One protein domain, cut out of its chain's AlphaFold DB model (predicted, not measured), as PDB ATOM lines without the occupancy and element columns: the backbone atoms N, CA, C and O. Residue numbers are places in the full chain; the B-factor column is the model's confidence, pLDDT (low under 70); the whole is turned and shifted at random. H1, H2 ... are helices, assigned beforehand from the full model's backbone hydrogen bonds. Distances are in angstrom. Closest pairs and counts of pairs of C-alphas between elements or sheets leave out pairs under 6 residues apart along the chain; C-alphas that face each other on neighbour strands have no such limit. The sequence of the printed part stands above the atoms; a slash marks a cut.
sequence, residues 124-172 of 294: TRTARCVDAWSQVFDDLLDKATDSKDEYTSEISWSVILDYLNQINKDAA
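What this domain is: This is residues 124 to 172 of the 294 residues of an uncharacterized protein of Candidatus Brocadia sp. BROELEC01 (UniProt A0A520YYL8). A long helix, H1, and a shorter one, H2, make a loose, open V: past a loop at the end of H1 the backbone folds back, and H2 runs slantwise away from H1, nearest to it close to H2's own beginning. The first part of H1 sticks out as a free arm, residues 124 to 135, of which 125 to 135 belong to H1. The printed part has 49 residues with two named helices, H1 then H2, and no named strand; the class is all helix. It is loose, with a radius of gyration of the C-alphas of 12.7 A, and elongated, spanning 39 by 21 by 14 A.

Where its parts are: H1 holds residues 125 to 146 and measures 31.9 A from its first C-alpha, at (-0.293, 15.061, -27.784), to its last, at (-2.999, 44.965, -38.543). After a short link of 10 residues comes H2, residues 157 to 170, which measures 20.0 A and ends with C-alpha 170 at (0.246, 33.644, -19.388).

How they stand to each other: H1 and H2 are close but not clearly touching, with 1 pair of C-alphas within 8 A. That closest pair is Leu 140 and Ile 160, whose C-alphas are 7.5 A apart. The helices run opposite ways at a steep tilt of 52 degrees, and their centres are 13.0 A apart. In H1 and H2 every O i to N i+4 pair is within hydrogen-bond range.

The domain as a whole: The two C-alphas farthest apart are those of Thr 124 and Asp 149, at 39.2 A. The printed part has no cut, and its one link between helices is short. The mean pLDDT of the printed part is 78.5; residues 147 to 153, in the link, are under 70.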
ATOM      1  N   THR A 124      -4.178  13.525 -30.252       71.94
ATOM      2  CA  THR A 124      -2.903  13.041 -29.720       71.94
ATOM      3  C   THR A 124      -2.069  14.217 -29.235       71.94
ATOM      4  O   THR A 124      -2.300  15.367 -29.636       71.94
ATOM      5  N   ARG A 125      -1.106  13.971 -28.344       72.19
ATOM      6  CA  ARG A 125      -0.293  15.061 -27.784       72.19
ATOM      7  C   ARG A 125       0.404  15.859 -28.890       72.19
ATOM      8  O   ARG A 125       0.398  17.089 -28.852       72.19
ATOM      9  N   THR A 126       0.922  15.165 -29.900       74.00
ATOM     10  CA  THR A 126       1.555  15.764 -31.079       74.00
ATOM     11  C   THR A 126       0.573  16.620 -31.875       74.00
ATOM     12  O   THR A 126       0.885  17.770 -32.168       74.00
ATOM     13  N   ALA A 127      -0.642  16.129 -32.147       75.38
ATOM     14  CA  ALA A 127      -1.661  16.910 -32.854       75.38
ATOM     15  C   ALA A 127      -2.027  18.196 -32.096       75.38
ATOM     16  O   ALA A 127      -2.118  19.263 -32.694       75.38
ATOM     17  N   ARG A 128      -2.151  18.131 -30.761       75.50
ATOM     18  CA  ARG A 128      -2.394  19.327 -29.935       75.50
ATOM     19  C   ARG A 128      -1.247  20.333 -30.012       75.50
ATOM     20  O   ARG A 128      -1.516  21.530 -29.992       75.50
ATOM     21  N   CYS A 129      -0.006  19.848 -30.069       78.88
ATOM     22  CA  CYS A 129       1.188  20.678 -30.203       78.88
ATOM     23  C   CYS A 129       1.230  21.375 -31.568       78.88
ATOM     24  O   CYS A 129       1.426  22.585 -31.624       78.88
ATOM     25  N   VAL A 130       0.968  20.639 -32.651       83.12
ATOM     26  CA  VAL A 130       0.898  21.197 -34.010       83.12
ATOM     27  C   VAL A 130      -0.213  22.239 -34.110       83.12
ATOM     28  O   VAL A 130       0.043  23.342 -34.578       83.12
ATOM     29  N   ASP A 131      -1.407  21.944 -33.593       78.31
ATOM     30  CA  ASP A 131      -2.504  22.918 -33.543       78.31
ATOM     31  C   ASP A 131      -2.121  24.174 -32.743       78.31
ATOM     32  O   ASP A 131      -2.502  25.282 -33.103       78.31
ATOM     33  N   ALA A 132      -1.382  24.009 -31.637       78.88
ATOM     34  CA  ALA A 132      -0.935  25.137 -30.823       78.88
ATOM     35  C   ALA A 132       0.037  26.033 -31.595       78.88
ATOM     36  O   ALA A 132      -0.118  27.250 -31.572       78.88
ATOM     37  N   TRP A 133       1.004  25.438 -32.293       84.88
ATOM     38  CA  TRP A 133       1.937  26.185 -33.133       84.88
ATOM     39  C   TRP A 133       1.243  26.840 -34.325       84.88
ATOM     40  O   TRP A 133       1.534  27.994 -34.610       84.88
ATOM     41  N   SER A 134       0.287  26.158 -34.964       86.75
ATOM     42  CA  SER A 134      -0.527  26.746 -36.035       86.75
ATOM     43  C   SER A 134      -1.224  28.017 -35.559       86.75
ATOM     44  O   SER A 134      -1.070  29.054 -36.186       86.75
ATOM     45  N   GLN A 135      -1.890  27.967 -34.400       83.69
ATOM     46  CA  GLN A 135      -2.559  29.141 -33.833       83.69
ATOM     47  C   GLN A 135      -1.577  30.280 -33.525       83.69
ATOM     48  O   GLN A 135      -1.896  31.438 -33.750       83.69
ATOM     49  N   VAL A 136      -0.379  29.968 -33.016       86.25
ATOM     50  CA  VAL A 136       0.665  30.978 -32.772       86.25
ATOM     51  C   VAL A 136       1.072  31.669 -34.073       86.25
ATOM     52  O   VAL A 136       1.286  32.878 -34.071       86.25
ATOM     53  N   PHE A 137       1.178  30.927 -35.178       86.50
ATOM     54  CA  PHE A 137       1.477  31.516 -36.482       86.50
ATOM     55  C   PHE A 137       0.315  32.352 -37.015       86.50
ATOM     56  O   PHE A 137       0.567  33.452 -37.497       86.50
ATOM     57  N   ASP A 138      -0.924  31.885 -36.871       84.94
ATOM     58  CA  ASP A 138      -2.116  32.639 -37.274       84.94
ATOM     59  C   ASP A 138      -2.206  33.973 -36.507       84.94
ATOM     60  O   ASP A 138      -2.313  35.032 -37.117       84.94
ATOM     61  N   ASP A 139      -2.019  33.952 -35.183       83.69
ATOM     62  CA  ASP A 139      -2.004  35.155 -34.338       83.69
ATOM     63  C   ASP A 139      -0.881  36.141 -34.728       83.69
ATOM     64  O   ASP A 139      -1.026  37.360 -34.590       83.69
ATOM     65  N   LEU A 140       0.277  35.632 -35.165       85.50
ATOM     66  CA  LEU A 140       1.381  36.463 -35.652       85.50
ATOM     67  C   LEU A 140       1.056  37.070 -37.021       85.50
ATOM     68  O   LEU A 140       1.346  38.246 -37.236       85.50
ATOM     69  N   LEU A 141       0.443  36.300 -37.920       83.19
ATOM     70  CA  LEU A 141       0.004  36.779 -39.230       83.19
ATOM     71  C   LEU A 141      -1.054  37.876 -39.091       83.19
ATOM     72  O   LEU A 141      -0.900  38.924 -39.714       83.19
ATOM     73  N   ASP A 142      -2.046  37.696 -38.217       80.56
ATOM     74  CA  ASP A 142      -3.072  38.709 -37.941       80.56
ATOM     75  C   ASP A 142      -2.432  40.025 -37.457       80.56
ATOM     76  O   ASP A 142      -2.735  41.112 -37.957       80.56
ATOM     77  N   LYS A 143      -1.444  39.935 -36.556       79.06
ATOM     78  CA  LYS A 143      -0.679  41.103 -36.086       79.06
ATOM     79  C   LYS A 143       0.136  41.781 -37.183       79.06
ATOM     80  O   LYS A 143       0.307  42.998 -37.132       79.06
ATOM     81  N   ALA A 144       0.657  41.019 -38.143       78.94
ATOM     82  CA  ALA A 144       1.354  41.577 -39.298       78.94
ATOM     83  C   ALA A 144       0.387  42.346 -40.203       78.94
ATOM     84  O   ALA A 144       0.723  43.419 -40.694       78.94
ATOM     85  N   THR A 145      -0.825  41.824 -40.399       74.06
ATOM     86  CA  THR A 145      -1.838  42.474 -41.242       74.06
ATOM     87  C   THR A 145      -2.450  43.721 -40.606       74.06
ATOM     88  O   THR A 145      -2.825  44.642 -41.325       74.06
ATOM     89  N   ASP A 146      -2.504  43.792 -39.273       70.31
ATOM     90  CA  ASP A 146      -2.999  44.965 -38.543       70.31
ATOM     91  C   ASP A 146      -1.996  46.133 -38.507       70.31
ATOM     92  O   ASP A 146      -2.382  47.285 -38.259       70.31
ATOM     93  N   SER A 147      -0.703  45.880 -38.750       65.31
ATOM     94  CA  SER A 147       0.257  46.968 -38.929       65.31
ATOM     95  C   SER A 147      -0.031  47.679 -40.250       65.31
ATOM     96  O   SER A 147       0.054  47.087 -41.316       65.31
ATOM     97  N   LYS A 148      -0.410  48.959 -40.163       57.09
ATOM     98  CA  LYS A 148      -0.888  49.828 -41.258       57.09
ATOM     99  C   LYS A 148       0.070  50.019 -42.454       57.09
ATOM    100  O   LYS A 148      -0.226  50.840 -43.319       57.09
ATOM    101  N   ASP A 149       1.193  49.312 -42.509       57.62
ATOM    102  CA  ASP A 149       2.123  49.357 -43.633       57.62
ATOM    103  C   ASP A 149       1.666  48.359 -44.706       57.62
ATOM    104  O   ASP A 149       2.018  47.183 -44.701       57.62
ATOM    105  N   GLU A 150       0.856  48.862 -45.643       55.00
ATOM    106  CA  GLU A 150       0.125  48.134 -46.700       55.00
ATOM    107  C   GLU A 150       0.972  47.268 -47.664       55.00
ATOM    108  O   GLU A 150       0.420  46.694 -48.603       55.00
ATOM    109  N   TYR A 151       2.288  47.123 -47.468       55.03
ATOM    110  CA  TYR A 151       3.169  46.492 -48.461       55.03
ATOM    111  C   TYR A 151       4.195  45.482 -47.941       55.03
ATOM    112  O   TYR A 151       4.798  44.788 -48.760       55.03
ATOM    113  N   THR A 152       4.377  45.319 -46.629       56.31
ATOM    114  CA  THR A 152       5.339  44.339 -46.099       56.31
ATOM    115  C   THR A 152       4.722  43.540 -44.965       56.31
ATOM    116  O   THR A 152       4.587  44.032 -43.852       56.31
ATOM    117  N   SER A 153       4.401  42.272 -45.231       65.56
ATOM    118  CA  SER A 153       4.026  41.264 -44.225       65.56
ATOM    119  C   SER A 153       5.231  40.846 -43.363       65.56
ATOM    120  O   SER A 153       5.437  39.666 -43.084       65.56
ATOM    121  N   GLU A 154       6.090  41.797 -43.010       74.44
ATOM    122  CA  GLU A 154       7.333  41.559 -42.294       74.44
ATOM    123  C   GLU A 154       7.132  41.896 -40.821       74.44
ATOM    124  O   GLU A 154       6.842  43.029 -40.445       74.44
ATOM    125  N   ILE A 155       7.296  40.889 -39.967       80.94
ATOM    126  CA  ILE A 155       7.242  41.054 -38.517       80.94
ATOM    127  C   ILE A 155       8.676  41.101 -37.997       80.94
ATOM    128  O   ILE A 155       9.469  40.195 -38.256       80.94
ATOM    129  N   SER A 156       9.007  42.124 -37.208       86.12
ATOM    130  CA  SER A 156      10.295  42.168 -36.513       86.12
ATOM    131  C   SER A 156      10.432  41.002 -35.526       86.12
ATOM    132  O   SER A 156       9.540  40.754 -34.708       86.12
ATOM    133  N   TRP A 157      11.602  40.357 -35.513       87.75
ATOM    134  CA  TRP A 157      11.948  39.313 -34.542       87.75
ATOM    135  C   TRP A 157      11.766  39.751 -33.086       87.75
ATOM    136  O   TRP A 157      11.411  38.927 -32.246       87.75
ATOM    137  N   SER A 158      11.949  41.040 -32.776       87.62
ATOM    138  CA  SER A 158      11.714  41.567 -31.426       87.62
ATOM    139  C   SER A 158      10.253  41.412 -30.992       87.62
ATOM    140  O   SER A 158       9.987  40.977 -29.877       87.62
ATOM    141  N   VAL A 159       9.305  41.677 -31.896       85.88
ATOM    142  CA  VAL A 159       7.861  41.559 -31.638       85.88
ATOM    143  C   VAL A 159       7.465  40.098 -31.438       85.88
ATOM    144  O   VAL A 159       6.670  39.783 -30.552       85.88
ATOM    145  N   ILE A 160       8.055  39.193 -32.226       88.94
ATOM    146  CA  ILE A 160       7.847  37.746 -32.086       88.94
ATOM    147  C   ILE A 160       8.344  37.277 -30.713       88.94
ATOM    148  O   ILE A 160       7.620  36.581 -30.001       88.94
ATOM    149  N   LEU A 161       9.553  37.683 -30.312       89.81
ATOM    150  CA  LEU A 161      10.122  37.335 -29.007       89.81
ATOM    151  C   LEU A 161       9.271  37.871 -27.852       89.81
ATOM    152  O   LEU A 161       8.997  37.137 -26.902       89.81
ATOM    153  N   ASP A 162       8.809  39.117 -27.939       88.75
ATOM    154  CA  ASP A 162       7.933  39.710 -26.929       88.75
ATOM    155  C   ASP A 162       6.608  38.952 -26.810       88.75
ATOM    156  O   ASP A 162       6.148  38.679 -25.697       88.75
ATOM    157  N   TYR A 163       6.023  38.542 -27.935       87.12
ATOM    158  CA  TYR A 163       4.803  37.740 -27.951       87.12
ATOM    159  C   TYR A 163       5.008  36.350 -27.336       87.12
ATOM    160  O   TYR A 163       4.226  35.939 -26.477       87.12
ATOM    161  N   LEU A 164       6.087  35.646 -27.686       87.56
ATOM    162  CA  LEU A 164       6.416  34.349 -27.082       87.56
ATOM    163  C   LEU A 164       6.662  34.474 -25.570       87.56
ATOM    164  O   LEU A 164       6.202  33.638 -24.788       87.56
ATOM    165  N   ASN A 165       7.320  35.550 -25.136       88.38
ATOM    166  CA  ASN A 165       7.525  35.845 -23.719       88.38
ATOM    167  C   ASN A 165       6.205  36.130 -22.986       88.38
ATOM    168  O   ASN A 165       6.051  35.726 -21.830       88.38
ATOM    169  N   GLN A 166       5.246  36.799 -23.630       85.50
ATOM    170  CA  GLN A 166       3.899  36.996 -23.086       85.50
ATOM    171  C   GLN A 166       3.149  35.668 -22.953       85.50
ATOM    172  O   GLN A 166       2.616  35.388 -21.880       85.50
ATOM    173  N   ILE A 167       3.179  34.815 -23.983       84.38
ATOM    174  CA  ILE A 167       2.569  33.479 -23.927       84.38
ATOM    175  C   ILE A 167       3.144  32.679 -22.760       84.38
ATOM    176  O   ILE A 167       2.389  32.072 -22.005       84.38
ATOM    177  N   ASN A 168       4.465  32.696 -22.577       85.12
ATOM    178  CA  ASN A 168       5.116  31.959 -21.497       85.12
ATOM    179  C   ASN A 168       4.666  32.452 -20.106       85.12
ATOM    180  O   ASN A 168       4.407  31.649 -19.210       85.12
ATOM    181  N   LYS A 169       4.496  33.770 -19.931       83.75
ATOM    182  CA  LYS A 169       3.962  34.356 -18.688       83.75
ATOM    183  C   LYS A 169       2.504  33.954 -18.441       83.75
ATOM    184  O   LYS A 169       2.149  33.592 -17.318       83.75
ATOM    185  N   ASP A 170       1.673  33.973 -19.478       79.12
ATOM    186  CA  ASP A 170       0.246  33.644 -19.388       79.12
ATOM    187  C   ASP A 170      -0.011  32.140 -19.229       79.12
ATOM    188  O   ASP A 170      -0.995  31.740 -18.596       79.12
ATOM    189  N   ALA A 171       0.890  31.298 -19.743       75.19
ATOM    190  CA  ALA A 171       0.781  29.843 -19.716       75.19
ATOM    191  C   ALA A 171       0.703  29.266 -18.296       75.19
ATOM    192  O   ALA A 171       0.204  28.158 -18.127       75.19
ATOM    193  N   ALA A 172       1.130  29.987 -17.259       73.38
ATOM    194  CA  ALA A 172       0.939  29.549 -15.876       73.38
ATOM    195  C   ALA A 172      -0.515  29.719 -15.390       73.38
ATOM    196  O   ALA A 172      -1.001  28.925 -14.586       73.38
TER     197      ALA A 172